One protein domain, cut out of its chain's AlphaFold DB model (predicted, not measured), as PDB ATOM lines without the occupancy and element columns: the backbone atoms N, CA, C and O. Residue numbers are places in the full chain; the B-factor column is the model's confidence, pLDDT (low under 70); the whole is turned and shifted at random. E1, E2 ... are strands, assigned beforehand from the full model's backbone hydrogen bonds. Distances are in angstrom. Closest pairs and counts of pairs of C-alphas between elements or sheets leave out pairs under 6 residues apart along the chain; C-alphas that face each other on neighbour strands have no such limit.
ATOM      1  N   ASP A  54      84.502 101.481  87.366       91.82
ATOM      2  CA  ASP A  54      84.684 100.612  88.530       91.82
ATOM      3  C   ASP A  54      86.159 100.401  88.910       91.82
ATOM      4  O   ASP A  54      86.463  99.624  89.813       91.82
ATOM      5  N   LYS A  55      87.079 101.111  88.241       89.20
ATOM      6  CA  LYS A  55      88.519 101.124  88.532       89.20
ATOM      7  C   LYS A  55      89.192  99.755  88.406       89.20
ATOM      8  O   LYS A  55      90.245  99.529  89.006       89.20
ATOM      9  N   ARG A  56      88.626  98.845  87.605       92.73
ATOM     10  CA  ARG A  56      89.210  97.513  87.389       92.73
ATOM     11  C   ARG A  56      90.537  97.527  86.623       92.73
ATOM     12  O   ARG A  56      91.310  96.583  86.747       92.73
ATOM     13  N   ILE A  57      90.810  98.581  85.845       92.64
ATOM     14  CA  ILE A  57      92.116  98.817  85.211       92.64
ATOM     15  C   ILE A  57      92.865  99.891  86.004       92.64
ATOM     16  O   ILE A  57      92.402 101.027  86.122       92.64
ATOM     17  N   LYS A  58      94.040  99.543  86.528       92.20
ATOM     18  CA  LYS A  58      94.892 100.426  87.331       92.20
ATOM     19  C   LYS A  58      96.276 100.549  86.702       92.20
ATOM     20  O   LYS A  58      96.960  99.559  86.470       92.20
ATOM     21  N   PHE A  59      96.700 101.791  86.488       92.18
ATOM     22  CA  PHE A  59      98.063 102.141  86.095       92.18
ATOM     23  C   PHE A  59      98.851 102.479  87.359       92.18
ATOM     24  O   PHE A  59      98.648 103.548  87.939       92.18
ATOM     25  N   LEU A  60      99.693 101.556  87.809       95.02
ATOM     26  CA  LEU A  60     100.477 101.705  89.026       95.02
ATOM     27  C   LEU A  60     101.721 102.543  88.728       95.02
ATOM     28  O   LEU A  60     102.520 102.201  87.852       95.02
ATOM     29  N   VAL A  61     101.875 103.648  89.452       93.47
ATOM     30  CA  VAL A  61     103.073 104.493  89.372       93.47
ATOM     31  C   VAL A  61     104.112 103.982  90.356       93.47
ATOM     32  O   VAL A  61     103.750 103.420  91.392       93.47
ATOM     33  N   GLN A  62     105.390 104.165  90.036       94.61
ATOM     34  CA  GLN A  62     106.454 103.817  90.968       94.61
ATOM     35  C   GLN A  62     106.327 104.682  92.230       94.61
ATOM     36  O   GLN A  62     106.189 105.903  92.143       94.61
ATOM     37  N   LEU A  63     106.343 104.036  93.390       95.20
ATOM     38  CA  LEU A  63     106.291 104.686  94.689       95.20
ATOM     39  C   LEU A  63     107.710 105.064  95.142       95.20
ATOM     40  O   LEU A  63     108.661 104.352  94.811       95.20
ATOM     41  N   PRO A  64     107.867 106.162  95.903       93.44
ATOM     42  CA  PRO A  64     109.159 106.539  96.474       93.44
ATOM     43  C   PRO A  64     109.639 105.545  97.540       93.44
ATOM     44  O   PRO A  64     110.840 105.375  97.719       93.44
ATOM     45  N   GLU A  65     108.704 104.881  98.220       94.32
ATOM     46  CA  GLU A  65     108.956 103.949  99.314       94.32
ATOM     47  C   GLU A  65     108.081 102.701  99.162       94.32
ATOM     48  O   GLU A  65     107.032 102.717  98.507       94.32
ATOM     49  N   ILE A  66     108.523 101.605  99.773       95.20
ATOM     50  CA  ILE A  66     107.778 100.349  99.798       95.20
ATOM     51  C   ILE A  66     106.663 100.463 100.847       95.20
ATOM     52  O   ILE A  66     106.943 100.875 101.972       95.20
ATOM     53  N   PRO A  67     105.410 100.074 100.542       95.34
ATOM     54  CA  PRO A  67     104.357 100.039 101.552       95.34
ATOM     55  C   PRO A  67     104.716  99.088 102.704       95.34
ATOM     56  O   PRO A  67     105.070  97.929 102.467       95.34
ATOM     57  N   SER A  68     104.554  99.548 103.946       93.57
ATOM     58  CA  SER A  68     104.974  98.829 105.164       93.57
ATOM     59  C   SER A  68     104.377  97.424 105.300       93.57
ATOM     60  O   SER A  68     104.980  96.517 105.868       93.57
ATOM     61  N   GLU A  69     103.212  97.183 104.697       92.08
ATOM     62  CA  GLU A  69     102.572  95.867 104.664       92.08
ATOM     63  C   GLU A  69     103.378  94.772 103.936       92.08
ATOM     64  O   GLU A  69     103.045  93.588 104.088       92.08
ATOM     65  N   PHE A  70     104.414  95.143 103.171       94.82
ATOM     66  CA  PHE A  70     105.346  94.230 102.505       94.82
ATOM     67  C   PHE A  70     106.642  93.985 103.288       94.82
ATOM     68  O   PHE A  70     107.329  93.016 102.980       94.82
ATOM     69  N   GLU A  71     106.957  94.769 104.327       91.24
ATOM     70  CA  GLU A  71     108.205  94.629 105.107       91.24
ATOM     71  C   GLU A  71     108.397  93.208 105.653       91.24
ATOM     72  O   GLU A  71     109.496  92.669 105.630       91.24
ATOM     73  N   SER A  72     107.304  92.567 106.079       89.59
ATOM     74  CA  SER A  72     107.311  91.190 106.600       89.59
ATOM     75  C   SER A  72     107.567  90.090 105.559       89.59
ATOM     76  O   SER A  72     107.790  88.942 105.939       89.59
ATOM     77  N   ILE A  73     107.470  90.404 104.264       91.53
ATOM     78  CA  ILE A  73     107.579  89.434 103.162       91.53
ATOM     79  C   ILE A  73     108.928  89.562 102.450       91.53
ATOM     80  O   ILE A  73     109.432  88.571 101.923       91.53
ATOM     81  N   LEU A  74     109.503  90.765 102.447       93.46
ATOM     82  CA  LEU A  74     110.785  91.035 101.815       93.46
ATOM     83  C   LEU A  74     111.922  90.310 102.533       93.46
ATOM     84  O   LEU A  74     111.984  90.262 103.761       93.46
ATOM     85  N   SER A  75     112.856  89.771 101.753       90.59
ATOM     86  CA  SER A  75     114.017  89.064 102.295       90.59
ATOM     87  C   SER A  75     115.058  90.012 102.898       90.59
ATOM     88  O   SER A  75     115.868  89.594 103.730       90.59
ATOM     89  N   GLY A  76     115.077  91.268 102.435       88.45
ATOM     90  CA  GLY A  76     116.059  92.289 102.810       88.45
ATOM     91  C   GLY A  76     117.448  92.069 102.199       88.45
ATOM     92  O   GLY A  76     118.382  92.801 102.520       88.45
ATOM     93  N   ARG A  77     117.616  91.059 101.336       90.23
ATOM     94  CA  ARG A  77     118.905  90.723 100.700       90.23
ATOM     95  C   ARG A  77     119.155  91.495  99.411       90.23
ATOM     96  O   ARG A  77     120.303  91.582  98.978       90.23
ATOM     97  N   TYR A  78     118.098  92.008  98.790       91.28
ATOM     98  CA  TYR A  78     118.154  92.683  97.501       91.28
ATOM     99  C   TYR A  78     117.375  93.996  97.539       91.28
ATOM    100  O   TYR A  78     116.517  94.199  98.396       91.28
ATOM    101  N   ASP A  79     117.675  94.883  96.588       92.36
ATOM    102  CA  ASP A  79     116.878  96.091  96.373       92.36
ATOM    103  C   ASP A  79     115.446  95.717  95.968       92.36
ATOM    104  O   ASP A  79     115.229  94.747  95.230       92.36
ATOM    105  N   ALA A  80     114.477  96.493  96.444       94.30
ATOM    106  CA  ALA A  80     113.069  96.288  96.168       94.30
ATOM    107  C   ALA A  80     112.412  97.599  95.733       94.30
ATOM    108  O   ALA A  80     112.617  98.660  96.317       94.30
ATOM    109  N   LYS A  81     111.594  97.515  94.684       95.20
ATOM    110  CA  LYS A  81     110.858  98.654  94.125       95.20
ATOM    111  C   LYS A  81     109.371  98.377  94.186       95.20
ATOM    112  O   LYS A  81     108.941  97.252  93.947       95.20
ATOM    113  N   ALA A  82     108.589  99.406  94.480       95.87
ATOM    114  CA  ALA A  82     107.144  99.304  94.585       95.87
ATOM    115  C   ALA A  82     106.450 100.156  93.523       95.87
ATOM    116  O   ALA A  82     106.864 101.278  93.235       95.87
ATOM    117  N   TRP A  83     105.356  99.633  92.986       96.96
ATOM    118  CA  TRP A  83     104.388 100.358  92.178       96.96
ATOM    119  C   TRP A  83     103.032 100.267  92.859       96.96
ATOM    120  O   TRP A  83     102.636  99.195  93.319       96.96
ATOM    121  N   GLY A  84     102.302 101.376  92.912       96.31
ATOM    122  CA  GLY A  84     101.026 101.417  93.611       96.31
ATOM    123  C   GLY A  84     100.038 102.419  93.049       96.31
ATOM    124  O   GLY A  84     100.404 103.408  92.413       96.31
ATOM    125  N   LYS A  85      98.761 102.137  93.297       95.10
ATOM    126  CA  LYS A  85      97.643 103.059  93.107       95.10
ATOM    127  C   LYS A  85      96.467 102.580  93.950       95.10
ATOM    128  O   LYS A  85      95.991 101.462  93.754       95.10
ATOM    129  N   GLU A  86      95.960 103.456  94.818       91.28
ATOM    130  CA  GLU A  86      94.881 103.124  95.761       91.28
ATOM    131  C   GLU A  86      95.265 101.887  96.599       91.28
ATOM    132  O   GLU A  86      96.337 101.879  97.186       91.28
ATOM    133  N   ASP A  87      94.431 100.849  96.631       91.49
ATOM    134  CA  ASP A  87      94.596  99.599  97.380       91.49
ATOM    135  C   ASP A  87      95.261  98.461  96.576       91.49
ATOM    136  O   ASP A  87      95.124  97.282  96.911       91.49
ATOM    137  N   CYS A  88      95.954  98.800  95.486       96.33
ATOM    138  CA  CYS A  88      96.620  97.847  94.606       96.33
ATOM    139  C   CYS A  88      98.121  98.135  94.541       96.33
ATOM    140  O   CYS A  88      98.522  99.240  94.160       96.33
ATOM    141  N   TYR A  89      98.939  97.123  94.837       97.25
ATOM    142  CA  TYR A  89     100.395  97.248  94.881       97.25
ATOM    143  C   TYR A  89     101.089  96.064  94.213       97.25
ATOM    144  O   TYR A  89     100.650  94.919  94.329       97.25
ATOM    145  N   VAL A  90     102.206  96.352  93.552       97.71
ATOM    146  CA  VAL A  90     103.162  95.361  93.056       97.71
ATOM    147  C   VAL A  90     104.540  95.770  93.554       97.71
ATOM    148  O   VAL A  90     105.005  96.865  93.248       97.71
ATOM    149  N   VAL A  91     105.185  94.905  94.329       97.22
ATOM    150  CA  VAL A  91     106.556  95.082  94.818       97.22
ATOM    151  C   VAL A  91     107.439  94.041  94.149       97.22
ATOM    152  O   VAL A  91     107.067  92.873  94.092       97.22
ATOM    153  N   ILE A  92     108.584  94.463  93.619       96.54
ATOM    154  CA  ILE A  92     109.550  93.587  92.957       96.54
ATOM    155  C   ILE A  92     110.875  93.669  93.713       96.54
ATOM    156  O   ILE A  92     111.519  94.717  93.688       96.54
ATOM    157  N   GLU A  93     111.271  92.578  94.368       95.52
ATOM    158  CA  GLU A  93     112.557  92.412  95.055       95.52
ATOM    159  C   GLU A  93     113.553  91.667  94.153       95.52
ATOM    160  O   GLU A  93     113.204  90.711  93.452       95.52
ATOM    161  N   GLY A  94     114.805  92.134  94.117       93.52
ATOM    162  CA  GLY A  94     115.890  91.479  93.377       93.52
ATOM    163  C   GLY A  94     115.624  91.312  91.879       93.52
ATOM    164  O   GLY A  94     116.168  90.397  91.260       93.52
ATOM    165  N   GLU A  95     114.764  92.171  91.318       92.63
ATOM    166  CA  GLU A  95     114.314  92.146  89.921       92.63
ATOM    167  C   GLU A  95     113.615  90.836  89.515       92.63
ATOM    168  O   GLU A  95     113.513  90.553  88.329       92.63
ATOM    169  N   LYS A  96     113.135  90.007  90.451       94.55
ATOM    170  CA  LYS A  96     112.627  88.657  90.128       94.55
ATOM    171  C   LYS A  96     111.484  88.194  91.024       94.55
ATOM    172  O   LYS A  96     110.564  87.532  90.542       94.55
ATOM    173  N   ASP A  97     111.529  88.539  92.305       96.59
ATOM    174  CA  ASP A  97     110.500  88.192  93.278       96.59
ATOM    175  C   ASP A  97     109.388  89.237  93.253       96.59
ATOM    176  O   ASP A  97     109.609  90.399  93.573       96.59
ATOM    177  N   VAL A  98     108.192  88.836  92.825       97.63
ATOM    178  CA  VAL A  98     107.031  89.714  92.659       97.63
ATOM    179  C   VAL A  98     106.023  89.447  93.771       97.63
ATOM    180  O   VAL A  98     105.465  88.354  93.873       97.63
ATOM    181  N   HIS A  99     105.737  90.470  94.567       97.52
ATOM    182  CA  HIS A  99     104.751  90.455  95.642       97.52
ATOM    183  C   HIS A  99     103.587  91.372  95.278       97.52
ATOM    184  O   HIS A  99     103.773  92.542  94.947       97.52
ATOM    185  N   ILE A 100     102.367  90.847  95.319       97.55
ATOM    186  CA  ILE A 100     101.193  91.496  94.736       97.55
ATOM    187  C   ILE A 100     100.101  91.615  95.794       97.55
ATOM    188  O   ILE A 100      99.686  90.630  96.412       97.55
ATOM    189  N   ARG A 101      99.584  92.832  95.949       96.10
ATOM    190  CA  ARG A 101      98.377  93.146  96.708       96.10
ATOM    191  C   ARG A 101      97.273  93.510  95.722       96.10
ATOM    192  O   ARG A 101      97.381  94.516  95.025       96.10
ATOM    193  N   LEU A 102      96.217  92.697  95.679       95.12
ATOM    194  CA  LEU A 102      95.018  92.993  94.894       95.12
ATOM    195  C   LEU A 102      93.901  93.573  95.780       95.12
ATOM    196  O   LEU A 102      93.732  93.106  96.914       95.12
ATOM    197  N   PRO A 103      93.091  94.510  95.250       91.82
ATOM    198  CA  PRO A 103      91.873  94.996  95.891       91.82
ATOM    199  C   PRO A 103      90.964  93.857  96.360       91.82
ATOM    200  O   PRO A 103      90.716  92.902  95.624       91.82
ATOM    201  N   GLY A 104      90.460  93.940  97.593       87.33
ATOM    202  CA  GLY A 104      89.519  92.959  98.156       87.33
ATOM    203  C   GLY A 104      90.087  91.557  98.436       87.33
ATOM    204  O   GLY A 104      89.410  90.739  99.059       87.33
ATOM    205  N   PHE A 105      91.327  91.263  98.044       87.36
ATOM    206  CA  PHE A 105      92.042  90.067  98.489       87.36
ATOM    207  C   PHE A 105      92.673  90.365  99.857       87.36
ATOM    208  O   PHE A 105      93.019  91.513 100.104       87.36
ATOM    209  N   LYS A 106      92.800  89.417 100.795       85.18
ATOM    210  CA  LYS A 106      93.448  89.675 102.112       85.18
ATOM    211  C   LYS A 106      94.918  89.273 102.127       85.18
ATOM    212  O   LYS A 106      95.748  89.966 102.706       85.18
ATOM    213  N   GLU A 107      95.225  88.166 101.476       87.90
ATOM    214  CA  GLU A 107      96.579  87.635 101.397       87.90
ATOM    215  C   GLU A 107      97.384  88.379 100.325       87.90
ATOM    216  O   GLU A 107      96.824  89.060  99.462       87.90
ATOM    217  N   LYS A 108      98.713  88.296 100.406       92.63
ATOM    218  CA  LYS A 108      99.598  88.768  99.340       92.63
ATOM    219  C   LYS A 108      99.895  87.596  98.414       92.63
ATOM    220  O   LYS A 108     100.133  86.484  98.878       92.63
ATOM    221  N   ILE A 109      99.873  87.845  97.112       95.52
ATOM    222  CA  ILE A 109     100.211  86.844  96.101       95.52
ATOM    223  C   ILE A 109     101.704  86.985  95.809       95.52
ATOM    224  O   ILE A 109     102.158  88.074  95.477       95.52
ATOM    225  N   ASN A 110     102.453  85.893  95.924       95.06
ATOM    226  CA  ASN A 110     103.890  85.873  95.660       95.06
ATOM    227  C   ASN A 110     104.171  85.071  94.389       95.06
ATOM    228  O   ASN A 110     103.610  83.991  94.193       95.06
ATOM    229  N   TYR A 111     105.052  85.585  93.540       96.66
ATOM    230  CA  TYR A 111     105.500  84.932  92.320       96.66
ATOM    231  C   TYR A 111     107.001  85.155  92.132       96.66
ATOM    232  O   TYR A 111     107.442  86.288  91.977       96.66
ATOM    233  N   ASN A 112     107.782  84.075  92.112       95.72
ATOM    234  CA  ASN A 112     109.190  84.117  91.718       95.72
ATOM    235  C   ASN A 112     109.258  83.934  90.197       95.72
ATOM    236  O   ASN A 112     108.878  82.879  89.679       95.72
ATOM    237  N   HIS A 113     109.695  84.964  89.476       95.93
ATOM    238  CA  HIS A 113     109.960  84.831  88.047       95.93
ATOM    239  C   HIS A 113     111.161  83.907  87.810       95.93
ATOM    240  O   HIS A 113     111.916  83.671  88.733       95.93
ATOM    241  N   THR A 114     111.372  83.332  86.624       93.42
ATOM    242  CA  THR A 114     112.499  82.394  86.396       93.42
ATOM    243  C   THR A 114     113.832  83.098  86.174       93.42
ATOM    244  O   THR A 114     114.880  82.567  86.550       93.42
ATOM    245  N   GLU A 115     113.796  84.317  85.652       92.61
ATOM    246  CA  GLU A 115     114.952  85.155  85.330       92.61
ATOM    247  C   GLU A 115     114.780  86.540  85.963       92.61
ATOM    248  O   GLU A 115     113.720  86.841  86.508       92.61
ATOM    249  N   ARG A 116     115.824  87.373  85.959       92.50
ATOM    250  CA  ARG A 116     115.671  88.769  86.389       92.50
ATOM    251  C   ARG A 116     114.988  89.560  85.280       92.50
ATOM    252  O   ARG A 116     115.365  89.432  84.118       92.50
ATOM    253  N   PHE A 117     114.017  90.386  85.639       93.12
ATOM    254  CA  PHE A 117     113.446  91.373  84.739       93.12
ATOM    255  C   PHE A 117     114.517  92.384  84.314       93.12
ATOM    256  O   PHE A 117     115.417  92.696  85.095       93.12
ATOM    257  N   PRO A 118     114.407  92.945  83.100       88.68
ATOM    258  CA  PRO A 118     115.238  94.070  82.708       88.68
ATOM    259  C   PRO A 118     114.982  95.278  83.618       88.68
ATOM    260  O   PRO A 118     113.903  95.432  84.199       88.68
ATOM    261  N   THR A 119     115.960  96.179  83.690       85.01
ATOM    262  CA  THR A 119     115.836  97.427  84.446       85.01
ATOM    263  C   THR A 119     114.614  98.222  83.990       85.01
ATOM    264  O   THR A 119     114.504  98.621  82.829       85.01
ATOM    265  N   PHE A 120     113.708  98.508  84.923       85.70
ATOM    266  CA  PHE A 120     112.527  99.323  84.657       85.70
ATOM    267  C   PHE A 120     112.915 100.773  84.344       85.70
ATOM    268  O   PHE A 120     113.657 101.410  85.099       85.70
ATOM    269  N   LEU A 121     112.370 101.321  83.255       82.37
ATOM    270  CA  LEU A 121     112.459 102.753  82.975       82.37
ATOM    271  C   LEU A 121     111.730 103.540  84.073       82.37
ATOM    272  O   LEU A 121     110.668 103.125  84.532       82.37
ATOM    273  N   LYS A 122     112.258 104.712  84.454       77.09
ATOM    274  CA  LYS A 122     111.684 105.549  85.529       77.09
ATOM    275  C   LYS A 122     110.216 105.938  85.302       77.09
ATOM    276  O   LYS A 122     109.499 106.201  86.257       77.09
ATOM    277  N   ASN A 123     109.775 106.015  84.048       84.43
ATOM    278  CA  ASN A 123     108.405 106.365  83.668       84.43
ATOM    279  C   ASN A 123     107.513 105.142  83.391       84.43
ATOM    280  O   ASN A 123     106.353 105.317  83.006       84.43
ATOM    281  N   TRP A 124     108.028 103.919  83.551       87.52
ATOM    282  CA  TRP A 124     107.248 102.712  83.320       87.52
ATOM    283  C   TRP A 124     106.138 102.565  84.366       87.52
ATOM    284  O   TRP A 124     106.362 102.722  85.569       87.52
ATOM    285  N   LYS A 125     104.938 102.219  83.896       92.18
ATOM    286  CA  LYS A 125     103.775 101.936  84.741       92.18
ATOM    287  C   LYS A 125     103.418 100.465  84.613       92.18
ATOM    288  O   LYS A 125     103.193  99.985  83.502       92.18
ATOM    289  N   ILE A 126     103.306  99.777  85.745       95.01
ATOM    290  CA  ILE A 126     102.720  98.435  85.786       95.01
ATOM    291  C   ILE A 126     101.211  98.584  85.597       95.01
ATOM    292  O   ILE A 126     100.575  99.392  86.276       95.01
ATOM    293  N   ILE A 127     100.631  97.822  84.673       94.19
ATOM    294  CA  ILE A 127      99.185  97.846  84.420       94.19
ATOM    295  C   ILE A 127      98.564  96.612  85.056       94.19
ATOM    296  O   ILE A 127      98.947  95.492  84.727       94.19
ATOM    297  N   VAL A 128      97.585  96.818  85.933       96.07
ATOM    298  CA  VAL A 128      96.769  95.755  86.520       96.07
ATOM    299  C   VAL A 128      95.365  95.841  85.938       96.07
ATOM    300  O   VAL A 128      94.683  96.845  86.118       96.07
ATOM    301  N   SER A 129      94.931  94.778  85.273       95.94
ATOM    302  CA  SER A 129      93.602  94.632  84.684       95.94
ATOM    303  C   SER A 129      92.858  93.508  85.398       95.94
ATOM    304  O   SER A 129      93.072  92.328  85.120       95.94
ATOM    305  N   ILE A 130      91.984  93.869  86.336       96.11
ATOM    306  CA  ILE A 130      91.086  92.948  87.038       96.11
ATOM    307  C   ILE A 130      89.910  92.673  86.101       96.11
ATOM    308  O   ILE A 130      88.961  93.444  86.018       96.11
ATOM    309  N   LEU A 131      89.996  91.613  85.306       96.39
ATOM    310  CA  LEU A 131      89.046  91.386  84.218       96.39
ATOM    311  C   LEU A 131      87.692  90.948  84.763       96.39
ATOM    312  O   LEU A 131      86.655  91.462  84.348       96.39
ATOM    313  N   ASN A 132      87.714  90.032  85.725       95.72
ATOM    314  CA  ASN A 132      86.550  89.586  86.474       95.72
ATOM    315  C   ASN A 132      86.986  89.002  87.829       95.72
ATOM    316  O   ASN A 132      88.152  89.087  88.213       95.72
ATOM    317  N   GLU A 133      86.056  88.392  88.559       93.54
ATOM    318  CA  GLU A 133      86.286  87.821  89.888       93.54
ATOM    319  C   GLU A 133      87.289  86.648  89.931       93.54
ATOM    320  O   GLU A 133      87.739  86.265  91.014       93.54
ATOM    321  N   HIS A 134      87.634  86.079  88.772       95.45
ATOM    322  CA  HIS A 134      88.520  84.924  88.632       95.45
ATOM    323  C   HIS A 134      89.853  85.253  87.966       95.45
ATOM    324  O   HIS A 134      90.825  84.541  88.193       95.45
ATOM    325  N   VAL A 135      89.913  86.284  87.123       97.47
ATOM    326  CA  VAL A 135      91.057  86.516  86.237       97.47
ATOM    327  C   VAL A 135      91.558  87.946  86.374       97.47
ATOM    328  O   VAL A 135      90.832  88.906  86.122       97.47
ATOM    329  N   THR A 136      92.831  88.084  86.736       97.49
ATOM    330  CA  THR A 136      93.562  89.357  86.719       97.49
ATOM    331  C   THR A 136      94.794  89.225  85.835       97.49
ATOM    332  O   THR A 136      95.519  88.236  85.910       97.49
ATOM    333  N   LEU A 137      95.035  90.235  85.005       97.60
ATOM    334  CA  LEU A 137      96.236  90.370  84.194       97.60
ATOM    335  C   LEU A 137      97.110  91.486  84.766       97.60
ATOM    336  O   LEU A 137      96.617  92.583  85.007       97.60
ATOM    337  N   ILE A 138      98.405  91.234  84.937       97.13
ATOM    338  CA  ILE A 138      99.384  92.253  85.325       97.13
ATOM    339  C   ILE A 138     100.459  92.350  84.249       97.13
ATOM    340  O   ILE A 138     101.242  91.421  84.085       97.13
ATOM    341  N   ARG A 139     100.535  93.475  83.536       95.24
ATOM    342  CA  ARG A 139     101.651  93.766  82.627       95.24
ATOM    343  C   ARG A 139     102.810  94.345  83.434       95.24
ATOM    344  O   ARG A 139     102.736  95.490  83.882       95.24
ATOM    345  N   ILE A 140     103.858  93.547  83.619       94.81
ATOM    346  CA  ILE A 140     105.039  93.910  84.412       94.81
ATOM    347  C   ILE A 140     105.965  94.820  83.616       94.81
ATOM    348  O   ILE A 140     106.409  95.828  84.150       94.81
ATOM    349  N   ASN A 141     106.242  94.494  82.353       91.78
ATOM    350  CA  ASN A 141     107.084  95.291  81.457       91.78
ATOM    351  C   ASN A 141     106.576  95.185  79.998       91.78
ATOM    352  O   ASN A 141     105.433  94.780  79.759       91.78
ATOM    353  N   ALA A 142     107.387  95.594  79.018       88.50
ATOM    354  CA  ALA A 142     107.008  95.537  77.607       88.50
ATOM    355  C   ALA A 142     106.674  94.109  77.129       88.50
ATOM    356  O   ALA A 142     105.761  93.961  76.320       88.50
ATOM    357  N   GLU A 143     107.346  93.098  77.685       89.44
ATOM    358  CA  GLU A 143     107.354  91.704  77.228       89.44
ATOM    359  C   GLU A 143     106.740  90.732  78.240       89.44
ATOM    360  O   GLU A 143     106.320  89.653  77.869       89.44
ATOM    361  N   THR A 144     106.682  91.056  79.530       93.92
ATOM    362  CA  THR A 144     106.241  90.122  80.572       93.92
ATOM    363  C   THR A 144     104.882  90.516  81.127       93.92
ATOM    364  O   THR A 144     104.692  91.622  81.646       93.92
ATOM    365  N   ALA A 145     103.951  89.564  81.091       95.86
ATOM    366  CA  ALA A 145     102.669  89.637  81.772       95.86
ATOM    367  C   ALA A 145     102.491  88.464  82.745       95.86
ATOM    368  O   ALA A 145     102.937  87.347  82.490       95.86
ATOM    369  N   LEU A 146     101.790  88.706  83.850       97.95
ATOM    370  CA  LEU A 146     101.362  87.688  84.800       97.95
ATOM    371  C   LEU A 146      99.849  87.514  84.714       97.95
ATOM    372  O   LEU A 146      99.094  88.477  84.842       97.95
ATOM    373  N   ILE A 147      99.406  86.274  84.547       97.98
ATOM    374  CA  ILE A 147      98.003  85.881  84.628       97.98
ATOM    375  C   ILE A 147      97.771  85.293  86.014       97.98
ATOM    376  O   ILE A 147      98.342  84.258  86.366       97.98
ATOM    377  N   ILE A 148      96.922  85.952  86.791       97.44
ATOM    378  CA  ILE A 148      96.475  85.506  88.105       97.44
ATOM    379  C   ILE A 148      95.092  84.890  87.931       97.44
ATOM    380  O   ILE A 148      94.143  85.572  87.542       97.44
ATOM    381  N   ASN A 149      94.986  83.600  88.232       96.21
ATOM    382  CA  ASN A 149      93.734  82.858  88.224       96.21
ATOM    383  C   ASN A 149      93.330  82.519  89.663       96.21
ATOM    384  O   ASN A 149      94.118  81.929  90.405       96.21
ATOM    385  N   ILE A 150      92.108  82.887  90.035       93.75
ATOM    386  CA  ILE A 150      91.517  82.694  91.357       93.75
ATOM    387  C   ILE A 150      90.315  81.769  91.199       93.75
ATOM    388  O   ILE A 150      89.296  82.129  90.606       93.75
ATOM    389  N   ASN A 151      90.415  80.558  91.741       90.43
ATOM    390  CA  ASN A 151      89.312  79.604  91.670       90.43
ATOM    391  C   ASN A 151      88.230  79.883  92.737       90.43
ATOM    392  O   ASN A 151      88.368  80.754  93.595       90.43
ATOM    393  N   GLU A 152      87.145  79.110  92.713       87.93
ATOM    394  CA  GLU A 152      86.020  79.233  93.659       87.93
ATOM    395  C   GLU A 152      86.427  79.016  95.126       87.93
ATOM    396  O   GLU A 152      85.848  79.619  96.025       87.93
ATOM    397  N   LYS A 153      87.470  78.211  95.370       89.20
ATOM    398  CA  LYS A 153      88.052  77.980  96.702       89.20
ATOM    399  C   LYS A 153      89.028  79.084  97.131       89.20
ATOM    400  O   LYS A 153      89.665  78.943  98.164       89.20
ATOM    401  N   LYS A 154      89.158  80.158  96.340       86.17
ATOM    402  CA  LYS A 154      90.116  81.262  96.520       86.17
ATOM    403  C   LYS A 154      91.590  80.855  96.433       86.17
ATOM    404  O   LYS A 154      92.454  81.657  96.773       86.17
ATOM    405  N   ASN A 155      91.895  79.672  95.895       90.80
ATOM    406  CA  ASN A 155      93.276  79.320  95.580       90.80
ATOM    407  C   ASN A 155      93.739  80.142  94.380       90.80
ATOM    408  O   ASN A 155      93.019  80.255  93.380       90.80
ATOM    409  N   VAL A 156      94.962  80.650  94.478       94.18
ATOM    410  CA  VAL A 156      95.578  81.493  93.460       94.18
ATOM    411  C   VAL A 156      96.644  80.705  92.714       94.18
ATOM    412  O   VAL A 156      97.508  80.079  93.322       94.18
ATOM    413  N   THR A 157      96.614  80.773  91.387       95.59
ATOM    414  CA  THR A 157      97.733  80.352  90.540       95.59
ATOM    415  C   THR A 157      98.206  81.533  89.714       95.59
ATOM    416  O   THR A 157      97.380  82.212  89.101       95.59
ATOM    417  N   VAL A 158      99.518  81.747  89.664       97.08
ATOM    418  CA  VAL A 158     100.144  82.790  88.846       97.08
ATOM    419  C   VAL A 158     100.928  82.128  87.724       97.08
ATOM    420  O   VAL A 158     101.717  81.217  87.973       97.08
ATOM    421  N   LYS A 159     100.718  82.579  86.488       96.83
ATOM    422  CA  LYS A 159     101.497  82.144  85.329       96.83
ATOM    423  C   LYS A 159     102.073  83.352  84.605       96.83
ATOM    424  O   LYS A 159     101.328  84.258  84.249       96.83
ATOM    425  N   SER A 160     103.379  83.333  84.354       96.86
ATOM    426  CA  SER A 160     104.018  84.299  83.461       96.86
ATOM    427  C   SER A 160     103.808  83.903  82.006       96.86
ATOM    428  O   SER A 160     103.872  82.720  81.658       96.86
ATOM    429  N   VAL A 161     103.572  84.901  81.169       95.76
ATOM    430  CA  VAL A 161     103.460  84.790  79.716       95.76
ATOM    431  C   VAL A 161     104.215  85.943  79.068       95.76
ATOM    432  O   VAL A 161     104.354  87.016  79.659       95.76
ATOM    433  N   ASP A 162     104.681  85.715  77.845       93.58
ATOM    434  CA  ASP A 162     105.139  86.804  76.991       93.58
ATOM    435  C   ASP A 162     103.915  87.606  76.522       93.58
ATOM    436  O   ASP A 162     102.963  87.052  75.961       93.58
ATOM    437  N   PHE A 163     103.929  88.909  76.781       92.22
ATOM    438  CA  PHE A 163     102.873  89.844  76.430       92.22
ATOM    439  C   PHE A 163     102.642  89.908  74.917       92.22
ATOM    440  O   PHE A 163     101.506  90.055  74.480       92.22
ATOM    441  N   ASN A 164     103.687  89.701  74.115       91.92
ATOM    442  CA  ASN A 164     103.602  89.690  72.658       91.92
ATOM    443  C   ASN A 164     103.023  88.373  72.110       91.92
ATOM    444  O   ASN A 164     102.784  88.242  70.908       91.92
ATOM    445  N   ASN A 165     102.788  87.369  72.963       93.04
ATOM    446  CA  ASN A 165     102.338  86.049  72.534       93.04
ATOM    447  C   ASN A 165     100.817  85.823  72.602       93.04
ATOM    448  O   ASN A 165     100.347  84.684  72.504       93.04
ATOM    449  N   GLY A 166     100.025  86.886  72.708       94.87
ATOM    450  CA  GLY A 166      98.571  86.804  72.664       94.87
ATOM    451  C   GLY A 166      97.919  88.036  73.267       94.87
ATOM    452  O   GLY A 166      98.519  89.103  73.311       94.87
ATOM    453  N   PHE A 167      96.695  87.872  73.756       96.11
ATOM    454  CA  PHE A 167      96.034  88.903  74.545       96.11
ATOM    455  C   PHE A 167      95.007  88.305  75.496       96.11
ATOM    456  O   PHE A 167      94.559  87.164  75.341       96.11
ATOM    457  N   LEU A 168      94.610  89.116  76.471       97.43
ATOM    458  CA  LEU A 168      93.556  88.796  77.416       97.43
ATOM    459  C   LEU A 168      92.797  90.078  77.774       97.43
ATOM    460  O   LEU A 168      93.355  90.993  78.379       97.43
ATOM    461  N   CYS A 169      91.528  90.142  77.382       97.40
ATOM    462  CA  CYS A 169      90.654  91.295  77.594       97.40
ATOM    463  C   CYS A 169      89.328  90.871  78.239       97.40
ATOM    464  O   CYS A 169      89.146  89.708  78.601       97.40
ATOM    465  N   VAL A 170      88.409  91.815  78.434       97.90
ATOM    466  CA  VAL A 170      87.087  91.562  79.008       97.90
ATOM    467  C   VAL A 170      86.010  92.278  78.210       97.90
ATOM    468  O   VAL A 170      86.159  93.442  77.845       97.90
ATOM    469  N   ASN A 171      84.889  91.597  77.987       98.21
ATOM    470  CA  ASN A 171      83.693  92.256  77.492       98.21
ATOM    471  C   ASN A 171      83.088  93.145  78.605       98.21
ATOM    472  O   ASN A 171      82.658  92.618  79.636       98.21
ATOM    473  N   PRO A 172      83.020  94.477  78.416       97.18
ATOM    474  CA  PRO A 172      82.591  95.428  79.444       97.18
ATOM    475  C   PRO A 172      81.111  95.306  79.826       97.18
ATOM    476  O   PRO A 172      80.697  95.912  80.809       97.18
ATOM    477  N   HIS A 173      80.298  94.570  79.064       97.22
ATOM    478  CA  HIS A 173      78.897  94.320  79.396       97.22
ATOM    479  C   HIS A 173      78.713  93.010  80.172       97.22
ATOM    480  O   HIS A 173      78.031  92.986  81.193       97.22
ATOM    481  N   THR A 174      79.328  91.917  79.713       96.17
ATOM    482  CA  THR A 174      79.095  90.575  80.280       96.17
ATOM    483  C   THR A 174      80.116  90.157  81.341       96.17
ATOM    484  O   THR A 174      79.923  89.143  82.012       96.17
ATOM    485  N   ASN A 175      81.216  90.905  81.506       96.02
ATOM    486  CA  ASN A 175      82.383  90.525  82.316       96.02
ATOM    487  C   ASN A 175      83.022  89.180  81.903       96.02
ATOM    488  O   ASN A 175      83.751  88.560  82.685       96.02
ATOM    489  N   LEU A 176      82.746  88.709  80.684       97.45
ATOM    490  CA  LEU A 176      83.399  87.538  80.110       97.45
ATOM    491  C   LEU A 176      84.830  87.917  79.715       97.45
ATOM    492  O   LEU A 176      85.023  88.829  78.911       97.45
ATOM    493  N   ALA A 177      85.821  87.225  80.278       98.11
ATOM    494  CA  ALA A 177      87.200  87.366  79.826       98.11
ATOM    495  C   ALA A 177      87.372  86.685  78.460       98.11
ATOM    496  O   ALA A 177      86.766  85.646  78.204       98.11
ATOM    497  N   ILE A 178      88.211  87.233  77.591       98.17
ATOM    498  CA  ILE A 178      88.460  86.715  76.244       98.17
ATOM    499  C   ILE A 178      89.968  86.564  76.093       98.17
ATOM    500  O   ILE A 178      90.698  87.546  76.222       98.17
ATOM    501  N   ALA A 179      90.429  85.338  75.858       97.56
ATOM    502  CA  ALA A 179      91.842  84.990  75.827       97.56
ATOM    503  C   ALA A 179      92.257  84.419  74.473       97.56
ATOM    504  O   ALA A 179      91.569  83.567  73.905       97.56
ATOM    505  N   TYR A 180      93.428  84.828  74.000       96.13
ATOM    506  CA  TYR A 180      94.029  84.355  72.760       96.13
ATOM    507  C   TYR A 180      95.520  84.052  72.943       96.13
ATOM    508  O   TYR A 180      96.198  84.670  73.764       96.13
ATOM    509  N   GLY A 181      96.039  83.109  72.154       94.23
ATOM    510  CA  GLY A 181      97.453  82.739  72.176       94.23
ATOM    511  C   GLY A 181      97.873  82.131  73.514       94.23
ATOM    512  O   GLY A 181      97.146  81.331  74.102       94.23
ATOM    513  N   ASP A 182      99.041  82.524  74.013       94.45
ATOM    514  CA  ASP A 182      99.632  81.948  75.226       94.45
ATOM    515  C   ASP A 182      98.851  82.318  76.507       94.45
ATOM    516  O   ASP A 182      99.010  81.679  77.551       94.45
ATOM    517  N   PHE A 183      97.946  83.300  76.409       96.37
ATOM    518  CA  PHE A 183      97.017  83.685  77.469       96.37
ATOM    519  C   PHE A 183      95.810  82.745  77.589       96.37
ATOM    520  O   PHE A 183      95.133  82.750  78.618       96.37
ATOM    521  N   ALA A 184      95.526  81.928  76.570       95.03
ATOM    522  CA  ALA A 184      94.373  81.032  76.529       95.03
ATOM    523  C   ALA A 184      94.600  79.749  77.356       95.03
ATOM    524  O   ALA A 184      94.656  78.635  76.832       95.03
ATOM    525  N   LEU A 185      94.752  79.899  78.675       94.25
ATOM    526  CA  LEU A 185      94.972  78.780  79.593       94.25
ATOM    527  C   LEU A 185      93.657  78.037  79.863       94.25
ATOM    528  O   LEU A 185      92.661  78.638  80.258       94.25
ATOM    529  N   SER A 186      93.672  76.708  79.747       91.97
ATOM    530  CA  SER A 186      92.491  75.852  79.963       91.97
ATOM    531  C   SER A 186      91.899  75.922  81.377       91.97
ATOM    532  O   SER A 186      90.763  75.508  81.590       91.97
ATOM    533  N   SER A 187      92.657  76.433  82.350       91.61
ATOM    534  CA  SER A 187      92.242  76.573  83.746       91.61
ATOM    535  C   SER A 187      91.472  77.863  84.052       91.61
ATOM    536  O   SER A 187      90.958  77.990  85.168       91.61
ATOM    537  N   LEU A 188      91.387  78.814  83.113       93.74
ATOM    538  CA  LEU A 188      90.691  80.085  83.330       93.74
ATOM    539  C   LEU A 188      89.178  79.870  83.402       93.74
ATOM    540  O   LEU A 188      88.569  79.246  82.532       93.74
ATOM    541  N   LYS A 189      88.558  80.411  84.450       92.14
ATOM    542  CA  LYS A 189      87.102  80.412  84.627       92.14
ATOM    543  C   LYS A 189      86.497  81.687  84.054       92.14
ATOM    544  O   LYS A 189      87.158  82.721  84.013       92.14
ATOM    545  N   LYS A 190      85.233  81.599  83.613       93.36
ATOM    546  CA  LYS A 190      84.492  82.720  83.000       93.36
ATOM    547  C   LYS A 190      85.326  83.414  81.911       93.36
ATOM    548  O   LYS A 190      85.433  84.639  81.853       93.36
ATOM    549  N   CYS A 191      85.972  82.587  81.091       96.54
ATOM    550  CA  CYS A 191      86.899  83.014  80.064       96.54
ATOM    551  C   CYS A 191      86.665  82.210  78.787       96.54
ATOM    552  O   CYS A 191      86.643  80.979  78.813       96.54
ATOM    553  N   GLU A 192      86.480  82.909  77.675       95.89
ATOM    554  CA  GLU A 192      86.437  82.311  76.352       95.89
ATOM    555  C   GLU A 192      87.848  82.167  75.789       95.89
ATOM    556  O   GLU A 192      88.606  83.133  75.712       95.89
ATOM    557  N   LEU A 193      88.179  80.951  75.357       95.13
ATOM    558  CA  LEU A 193      89.467  80.631  74.747       95.13
ATOM    559  C   LEU A 193      89.334  80.651  73.223       95.13
ATOM    560  O   LEU A 193      88.801  79.705  72.626       95.13
ATOM    561  N   ILE A 194      89.815  81.720  72.598       93.42
ATOM    562  CA  ILE A 194      89.751  81.923  71.151       93.42
ATOM    563  C   ILE A 194      90.685  80.940  70.437       93.42
ATOM    564  O   ILE A 194      91.801  80.666  70.876       93.42
ATOM    565  N   GLN A 195      90.222  80.377  69.317       87.72
ATOM    566  CA  GLN A 195      91.063  79.514  68.484       87.72
ATOM    567  C   GLN A 195      92.160  80.313  67.791       87.72
ATOM    568  O   GLN A 195      91.956  81.459  67.412       87.72
ATOM    569  N   ASN A 196      93.296  79.663  67.549       87.93
ATOM    570  CA  ASN A 196      94.400  80.268  66.816       87.93
ATOM    571  C   ASN A 196      93.968  80.705  65.399       87.93
ATOM    572  O   ASN A 196      93.481  79.878  64.621       87.93
ATOM    573  N   ILE A 197      94.198  81.976  65.063       85.84
ATOM    574  CA  ILE A 197      93.979  82.548  63.731       85.84
ATOM    575  C   ILE A 197      95.357  82.682  63.065       85.84
ATOM    576  O   ILE A 197      96.209  83.406  63.582       85.84
TER     577      ILE A 197
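What this domain is: This is residues 54 to 197 of the 393 residues of an uncharacterized protein of Plasmodium falciparum (isolate 3D7) (UniProt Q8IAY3). A nine-stranded sheet is folded back on itself like a flattened, nearly closed barrel, with E2 to E5 as one leaf, E6 to E9 as the other and E1 as the hinge. A small sheet, E10 to E12, packs on the far side of the E6 to E9 leaf, and the link of residues 63 to 79 lies at the opposite end. The 144 printed residues hold no named helix and twelve strands, E1 to E12 in order; the class is all strand, with under half of the residues, 64, in named elements. The large sheet, E5 E4 E3 E2 E1 E6 E7 E8 E9, is antiparallel; the small one, E10 E11 E12, is mixed. The whole is compact, with a radius of gyration of the C-alphas of 14.9 A and spans of 43 by 29 by 25 A.

How they stand to each other: Start at E1, residues 57 to 62, whose pairing is staggered. Its residues 61 to 62 pair with E2, residues 80 to 85, where N 84 and O 61 are 2.9 A apart, within hydrogen-bond range. A meander, each strand the antiparallel neighbour of the one before, runs on through E3, residues 88 to 93, and E4, residues 97 to 101, to the edge strand E5, residues 109 to 112; look within hydrogen-bond range at N 83 and O 90, 2.8 A, N 91 and O 99, 2.8 A, and N 98 and O 111, 2.8 A. E6, residues 126 to 130, is the antiparallel neighbour of E1 and pairs with its residues 57 to 60, with N 58 and O 128 within hydrogen-bond range at 2.8 A. A second meander follows through E7, residues 135 to 139, and E8, residues 144 to 150, to the edge strand E9, residues 156 to 162; there find N 129 and O 137, 2.8 A, N 138 and O 146, 2.8 A, and N 147 and O 159, 2.8 A. The closest C-alphas of E5 and E9, those of Tyr 111 and Val 158, are 6.7 A apart. E10, residues 166 to 170, and E11, residues 177 to 181, form a hairpin, with N 178 and O 169 at 2.8 A; E12, residues 191 to 193, is parallel to E11, with N 192 and O 177 at 2.8 A. The two sheets form a sandwich, face to face, with best planes 19 degrees apart; the closest C-alphas of E7 and E10, those of Leu 137 and Leu 168, are 7.5 A apart.

Where its parts are: Find C-alpha 57 at (92.116, 98.817, 85.211), where E1 begins. The longest strands are E8, 19.7 A from first to last C-alpha, and E9, 19.8 A, which ends at C-alpha 162, (105.139, 86.804, 76.991). E12, 6.4 A, ends at C-alpha 193, (89.467, 80.631, 74.747).

The domain as a whole: The two C-alphas farthest apart, those of Gly 76 and Ile 197, are 45.9 A apart. The printed part has no cut; the links E1 to E2 and E5 to E6 are long. Its mean pLDDT is 93.6, and no printed residue is under 70.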